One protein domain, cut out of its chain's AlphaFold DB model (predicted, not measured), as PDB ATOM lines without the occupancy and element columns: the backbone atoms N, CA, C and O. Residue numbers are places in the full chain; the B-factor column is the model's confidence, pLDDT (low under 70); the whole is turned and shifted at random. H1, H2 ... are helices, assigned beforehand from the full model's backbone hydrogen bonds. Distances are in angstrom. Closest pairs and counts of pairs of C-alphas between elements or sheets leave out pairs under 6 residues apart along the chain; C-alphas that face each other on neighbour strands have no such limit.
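Overview. This is residues 125 to 174 of the 176 residues of the protein "Plasmid pRiA4b ORF-3 family protein" of Rhizobium jaguaris (UniProt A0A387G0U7). Two long helices, H1 and H3, cross as an X, one over the other and running opposite ways, and the chain turns from the one to the other at one end through the short helix H2. The two long helices make the length of the body, and the first and last printed residues lie toward the end away from H2. The printed part has 50 residues, with three named helices in the order H1, H2, H3 and no named strand, and its class is all helix. The whole is only just compact, close to loose, with a radius of gyration of the C-alphas of 11.6 A; its outline is elongated, with spans of 34 by 18 by 17 A.

Arrangement. H1, residues 126 to 145, touches H3, residues 154 to 172, with 13 pairs of C-alphas within 8 A. The closest C-alphas of the two are those of Asp 131 and Ala 163, 5.0 A apart. Their lines stand at a steep tilt of 52 degrees and they run opposite ways. H3 touches H1 with residues 159 to 167 alone. H2, residues 149 to 152, only just touches H1, with 3 pairs of C-alphas within 8 A; the closest are those of Val 142 and Val 150, 7.5 A apart. H1 touches H2 with residues 138 to 142 alone. H2 and H3 touch only at the corner by their link, and only just, with 3 pairs of C-alphas within 8 A. The closest C-alphas there are those of Leu 151 and Ala 157, 4.8 A apart, and H3 takes part with residues 156 to 157 alone. In H1 and H3 every O i to N i+4 pair is within hydrogen-bond range; H2 is too short for such a pair, and its one O i to N i+3 pair is within range.

Along the chain. H1 begins at C-alpha 126 at (29.408, 52.912, 110.250) and ends at C-alpha 145 at (54.390, 47.291, 121.941), 28.1 A from first to last C-alpha. H2, from Val 149 to Asp 152, is 5.2 A long and begins at C-alpha 149 at (55.193, 56.001, 121.574). H3 is 26.6 A long and runs from Pro 154 to Ser 172, whose C-alpha is at (26.806, 62.708, 126.087).

Size, cuts and confidence. The C-alphas farthest apart are those of Thr 145 and His 174, 34.7 A, while those of the first and last printed residues, Gly 125 and His 174, are 15.9 A apart. The printed part has no cut. Both links are tight, with 3 residues between H1 and H2 and 1 residue between H2 and H3. The mean pLDDT of the printed part is 86.1, and residues 172 to 174 are under 70 in this model.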
ATOM      1  N   GLY A 125      26.211  53.384 114.048       72.00
ATOM      2  CA  GLY A 125      26.405  53.455 112.596       72.00
ATOM      3  C   GLY A 125      27.846  53.177 112.156       72.00
ATOM      4  O   GLY A 125      28.739  53.041 112.992       72.00
ATOM      5  N   TYR A 126      28.078  53.145 110.836       74.06
ATOM      6  CA  TYR A 126      29.408  52.912 110.250       74.06
ATOM      7  C   TYR A 126      30.469  53.873 110.794       74.06
ATOM      8  O   TYR A 126      31.522  53.415 111.200       74.06
ATOM      9  N   GLU A 127      30.162  55.166 110.928       79.38
ATOM     10  CA  GLU A 127      31.120  56.135 111.482       79.38
ATOM     11  C   GLU A 127      31.522  55.825 112.932       79.38
ATOM     12  O   GLU A 127      32.667  56.026 113.318       79.38
ATOM     13  N   THR A 128      30.595  55.320 113.750       83.56
ATOM     14  CA  THR A 128      30.909  54.899 115.125       83.56
ATOM     15  C   THR A 128      31.721  53.618 115.131       83.56
ATOM     16  O   THR A 128      32.594  53.457 115.976       83.56
ATOM     17  N   MET A 129      31.454  52.702 114.198       85.25
ATOM     18  CA  MET A 129      32.284  51.515 114.005       85.25
ATOM     19  C   MET A 129      33.702  51.889 113.566       85.25
ATOM     20  O   MET A 129      34.635  51.338 114.136       85.25
ATOM     21  N   ASP A 130      33.866  52.864 112.671       88.06
ATOM     22  CA  ASP A 130      35.174  53.394 112.271       88.06
ATOM     23  C   ASP A 130      35.886  54.052 113.472       88.06
ATOM     24  O   ASP A 130      37.051  53.771 113.748       88.06
ATOM     25  N   ASP A 131      35.176  54.871 114.263       90.69
ATOM     26  CA  ASP A 131      35.715  55.491 115.483       90.69
ATOM     27  C   ASP A 131      36.147  54.435 116.529       90.69
ATOM     28  O   ASP A 131      37.170  54.592 117.210       90.69
ATOM     29  N   LEU A 132      35.381  53.343 116.654       90.06
ATOM     30  CA  LEU A 132      35.694  52.192 117.510       90.06
ATOM     31  C   LEU A 132      36.868  51.369 116.973       90.06
ATOM     32  O   LEU A 132      37.670  50.878 117.766       90.06
ATOM     33  N   GLU A 133      36.986  51.213 115.657       92.62
ATOM     34  CA  GLU A 133      38.115  50.545 115.012       92.62
ATOM     35  C   GLU A 133      39.401  51.329 115.274       92.62
ATOM     36  O   GLU A 133      40.331  50.763 115.839       92.62
ATOM     37  N   ILE A 134      39.407  52.648 115.043       91.56
ATOM     38  CA  ILE A 134      40.539  53.539 115.356       91.56
ATOM     39  C   ILE A 134      40.978  53.387 116.820       91.56
ATOM     40  O   ILE A 134      42.164  53.223 117.120       91.56
ATOM     41  N   THR A 135      40.028  53.427 117.759       93.12
ATOM     42  CA  THR A 135      40.350  53.268 119.187       93.12
ATOM     43  C   THR A 135      40.840  51.858 119.522       93.12
ATOM     44  O   THR A 135      41.753  51.711 120.335       93.12
ATOM     45  N   THR A 136      40.280  50.821 118.900       93.81
ATOM     46  CA  THR A 136      40.682  49.425 119.125       93.81
ATOM     47  C   THR A 136      42.068  49.137 118.556       93.81
ATOM     48  O   THR A 136      42.884  48.533 119.251       93.81
ATOM     49  N   GLU A 137      42.369  49.610 117.347       92.44
ATOM     50  CA  GLU A 137      43.690  49.509 116.719       92.44
ATOM     51  C   GLU A 137      44.763  50.164 117.589       92.44
ATOM     52  O   GLU A 137      45.802  49.560 117.858       92.44
ATOM     53  N   PHE A 138      44.489  51.369 118.097       92.06
ATOM     54  CA  PHE A 138      45.398  52.049 119.014       92.06
ATOM     55  C   PHE A 138      45.651  51.223 120.283       92.06
ATOM     56  O   PHE A 138      46.797  51.029 120.690       92.06
ATOM     57  N   LEU A 139      44.590  50.712 120.918       92.62
ATOM     58  CA  LEU A 139      44.718  49.879 122.117       92.62
ATOM     59  C   LEU A 139      45.495  48.589 121.840       92.62
ATOM     60  O   LEU A 139      46.281  48.158 122.689       92.62
ATOM     61  N   GLN A 140      45.304  47.988 120.666       92.06
ATOM     62  CA  GLN A 140      46.037  46.806 120.236       92.06
ATOM     63  C   GLN A 140      47.529  47.112 120.060       92.06
ATOM     64  O   GLN A 140      48.361  46.392 120.614       92.06
ATOM     65  N   GLU A 141      47.883  48.207 119.388       89.31
ATOM     66  CA  GLU A 141      49.277  48.622 119.196       89.31
ATOM     67  C   GLU A 141      49.975  48.894 120.536       89.31
ATOM     68  O   GLU A 141      51.096  48.431 120.775       89.31
ATOM     69  N   VAL A 142      49.298  49.571 121.467       91.62
ATOM     70  CA  VAL A 142      49.813  49.793 122.827       91.62
ATOM     71  C   VAL A 142      49.989  48.471 123.574       91.62
ATOM     72  O   VAL A 142      50.982  48.296 124.281       91.62
ATOM     73  N   ALA A 143      49.064  47.520 123.430       90.81
ATOM     74  CA  ALA A 143      49.156  46.215 124.082       90.81
ATOM     75  C   ALA A 143      50.316  45.363 123.536       90.81
ATOM     76  O   ALA A 143      51.017  44.705 124.312       90.81
ATOM     77  N   GLU A 144      50.542  45.397 122.222       91.75
ATOM     78  CA  GLU A 144      51.609  44.665 121.536       91.75
ATOM     79  C   GLU A 144      52.991  45.256 121.836       91.75
ATOM     80  O   GLU A 144      53.923  44.535 122.201       91.75
ATOM     81  N   THR A 145      53.119  46.579 121.738       90.06
ATOM     82  CA  THR A 145      54.390  47.291 121.941       90.06
ATOM     83  C   THR A 145      54.695  47.560 123.413       90.06
ATOM     84  O   THR A 145      55.846  47.825 123.766       90.06
ATOM     85  N   LYS A 146      53.676  47.495 124.282       89.25
ATOM     86  CA  LYS A 146      53.717  47.917 125.694       89.25
ATOM     87  C   LYS A 146      54.225  49.350 125.855       89.25
ATOM     88  O   LYS A 146      54.932  49.661 126.814       89.25
ATOM     89  N   SER A 147      53.889  50.206 124.895       88.94
ATOM     90  CA  SER A 147      54.422  51.555 124.765       88.94
ATOM     91  C   SER A 147      53.355  52.519 124.258       88.94
ATOM     92  O   SER A 147      52.498  52.147 123.466       88.94
ATOM     93  N   LEU A 148      53.431  53.777 124.695       86.50
ATOM     94  CA  LEU A 148      52.577  54.869 124.212       86.50
ATOM     95  C   LEU A 148      53.260  55.717 123.126       86.50
ATOM     96  O   LEU A 148      52.725  56.752 122.750       86.50
ATOM     97  N   VAL A 149      54.416  55.282 122.610       86.06
ATOM     98  CA  VAL A 149      55.193  56.001 121.574       86.06
ATOM     99  C   VAL A 149      54.390  56.240 120.287       86.06
ATOM    100  O   VAL A 149      54.672  57.178 119.554       86.06
ATOM    101  N   VAL A 150      53.335  55.464 120.030       78.19
ATOM    102  CA  VAL A 150      52.366  55.737 118.952       78.19
ATOM    103  C   VAL A 150      51.744  57.146 119.044       78.19
ATOM    104  O   VAL A 150      51.415  57.737 118.019       78.19
ATOM    105  N   LEU A 151      51.648  57.734 120.246       82.19
ATOM    106  CA  LEU A 151      51.184  59.113 120.454       82.19
ATOM    107  C   LEU A 151      52.235  60.177 120.103       82.19
ATOM    108  O   LEU A 151      51.888  61.352 120.000       82.19
ATOM    109  N   ASP A 152      53.498  59.797 119.903       87.94
ATOM    110  CA  ASP A 152      54.542  60.728 119.461       87.94
ATOM    111  C   ASP A 152      54.387  61.074 117.968       87.94
ATOM    112  O   ASP A 152      54.945  62.070 117.502       87.94
ATOM    113  N   ALA A 153      53.616  60.276 117.216       88.19
ATOM    114  CA  ALA A 153      53.217  60.576 115.848       88.19
ATOM    115  C   ALA A 153      52.019  61.553 115.855       88.19
ATOM    116  O   ALA A 153      50.920  61.152 116.245       88.19
ATOM    117  N   PRO A 154      52.187  62.811 115.392       86.81
ATOM    118  CA  PRO A 154      51.146  63.838 115.498       86.81
ATOM    119  C   PRO A 154      49.837  63.444 114.814       86.81
ATOM    120  O   PRO A 154      48.765  63.658 115.374       86.81
ATOM    121  N   ASP A 155      49.931  62.814 113.642       89.19
ATOM    122  CA  ASP A 155      48.760  62.405 112.864       89.19
ATOM    123  C   ASP A 155      47.953  61.320 113.593       89.19
ATOM    124  O   ASP A 155      46.729  61.400 113.659       89.19
ATOM    125  N   ARG A 156      48.630  60.345 114.218       86.75
ATOM    126  CA  ARG A 156      47.981  59.256 114.972       86.75
ATOM    127  C   ARG A 156      47.379  59.746 116.281       86.75
ATOM    128  O   ARG A 156      46.283  59.330 116.650       86.75
ATOM    129  N   ALA A 157      48.077  60.642 116.977       88.00
ATOM    130  CA  ALA A 157      47.556  61.266 118.186       88.00
ATOM    131  C   ALA A 157      46.293  62.092 117.894       88.00
ATOM    132  O   ALA A 157      45.321  62.017 118.648       88.00
ATOM    133  N   GLU A 158      46.291  62.847 116.794       92.31
ATOM    134  CA  GLU A 158      45.145  63.652 116.382       92.31
ATOM    135  C   GLU A 158      43.968  62.788 115.912       92.31
ATOM    136  O   GLU A 158      42.831  63.054 116.293       92.31
ATOM    137  N   GLU A 159      44.229  61.719 115.158       92.88
ATOM    138  CA  GLU A 159      43.213  60.756 114.720       92.88
ATOM    139  C   GLU A 159      42.500  60.099 115.913       92.88
ATOM    140  O   GLU A 159      41.268  60.125 115.990       92.88
ATOM    141  N   LEU A 160      43.263  59.602 116.897       93.88
ATOM    142  CA  LEU A 160      42.710  59.044 118.132       93.88
ATOM    143  C   LEU A 160      41.915  60.092 118.916       93.88
ATOM    144  O   LEU A 160      40.823  59.800 119.407       93.88
ATOM    145  N   ARG A 161      42.453  61.308 119.059       92.81
ATOM    146  CA  ARG A 161      41.785  62.390 119.792       92.81
ATOM    147  C   ARG A 161      40.450  62.741 119.145       92.81
ATOM    148  O   ARG A 161      39.446  62.808 119.844       92.81
ATOM    149  N   ALA A 162      40.429  62.909 117.826       92.56
ATOM    150  CA  ALA A 162      39.220  63.228 117.083       92.56
ATOM    151  C   ALA A 162      38.171  62.106 117.189       92.56
ATOM    152  O   ALA A 162      36.994  62.405 117.383       92.56
ATOM    153  N   ALA A 163      38.582  60.834 117.122       92.31
ATOM    154  CA  ALA A 163      37.685  59.694 117.330       92.31
ATOM    155  C   ALA A 163      37.112  59.667 118.757       92.31
ATOM    156  O   ALA A 163      35.905  59.521 118.944       92.31
ATOM    157  N   LEU A 164      37.947  59.883 119.778       92.81
ATOM    158  CA  LEU A 164      37.501  59.953 121.172       92.81
ATOM    159  C   LEU A 164      36.568  61.140 121.436       92.81
ATOM    160  O   LEU A 164      35.621  60.995 122.207       92.81
ATOM    161  N   ASP A 165      36.817  62.296 120.824       90.19
ATOM    162  CA  ASP A 165      35.950  63.470 120.945       90.19
ATOM    163  C   ASP A 165      34.577  63.186 120.315       90.19
ATOM    164  O   ASP A 165      33.561  63.378 120.984       90.19
ATOM    165  N   ARG A 166      34.530  62.580 119.117       88.25
ATOM    166  CA  ARG A 166      33.271  62.118 118.502       88.25
ATOM    167  C   ARG A 166      32.547  61.081 119.359       88.25
ATOM    168  O   ARG A 166      31.340  61.190 119.552       88.25
ATOM    169  N   LEU A 167      33.255  60.099 119.923       87.25
ATOM    170  CA  LEU A 167      32.655  59.086 120.803       87.25
ATOM    171  C   LEU A 167      32.100  59.695 122.097       87.25
ATOM    172  O   LEU A 167      31.037  59.286 122.560       87.25
ATOM    173  N   LYS A 168      32.780  60.688 122.680       84.25
ATOM    174  CA  LYS A 168      32.288  61.417 123.860       84.25
ATOM    175  C   LYS A 168      31.064  62.252 123.540       84.25
ATOM    176  O   LYS A 168      30.115  62.224 124.316       84.25
ATOM    177  N   GLU A 169      31.073  62.957 122.410       79.12
ATOM    178  CA  GLU A 169      29.886  63.648 121.915       79.12
ATOM    179  C   GLU A 169      28.744  62.634 121.805       79.12
ATOM    180  O   GLU A 169      27.726  62.821 122.467       79.12
ATOM    181  N   ARG A 170      28.960  61.500 121.112       77.25
ATOM    182  CA  ARG A 170      27.999  60.384 120.982       77.25
ATOM    183  C   ARG A 170      27.493  59.835 122.331       77.25
ATOM    184  O   ARG A 170      26.321  59.491 122.440       77.25
ATOM    185  N   ALA A 171      28.332  59.765 123.362       73.06
ATOM    186  CA  ALA A 171      27.928  59.293 124.689       73.06
ATOM    187  C   ALA A 171      27.110  60.335 125.471       73.06
ATOM    188  O   ALA A 171      26.144  59.983 126.143       73.06
ATOM    189  N   SER A 172      27.460  61.618 125.350       67.12
ATOM    190  CA  SER A 172      26.806  62.708 126.087       67.12
ATOM    191  C   SER A 172      25.331  62.917 125.721       67.12
ATOM    192  O   SER A 172      24.593  63.529 126.488       67.12
ATOM    193  N   TRP A 173      24.864  62.359 124.597       62.41
ATOM    194  CA  TRP A 173      23.452  62.403 124.197       62.41
ATOM    195  C   TRP A 173      22.525  61.493 125.023       62.41
ATOM    196  O   TRP A 173      21.307  61.596 124.868       62.41
ATOM    197  N   HIS A 174      23.060  60.592 125.856       53.25
ATOM    198  CA  HIS A 174      22.270  59.620 126.628       53.25
ATOM    199  C   HIS A 174      22.009  60.023 128.090       53.25
ATOM    200  O   HIS A 174      21.176  59.394 128.737       53.25
TER     201      HIS A 174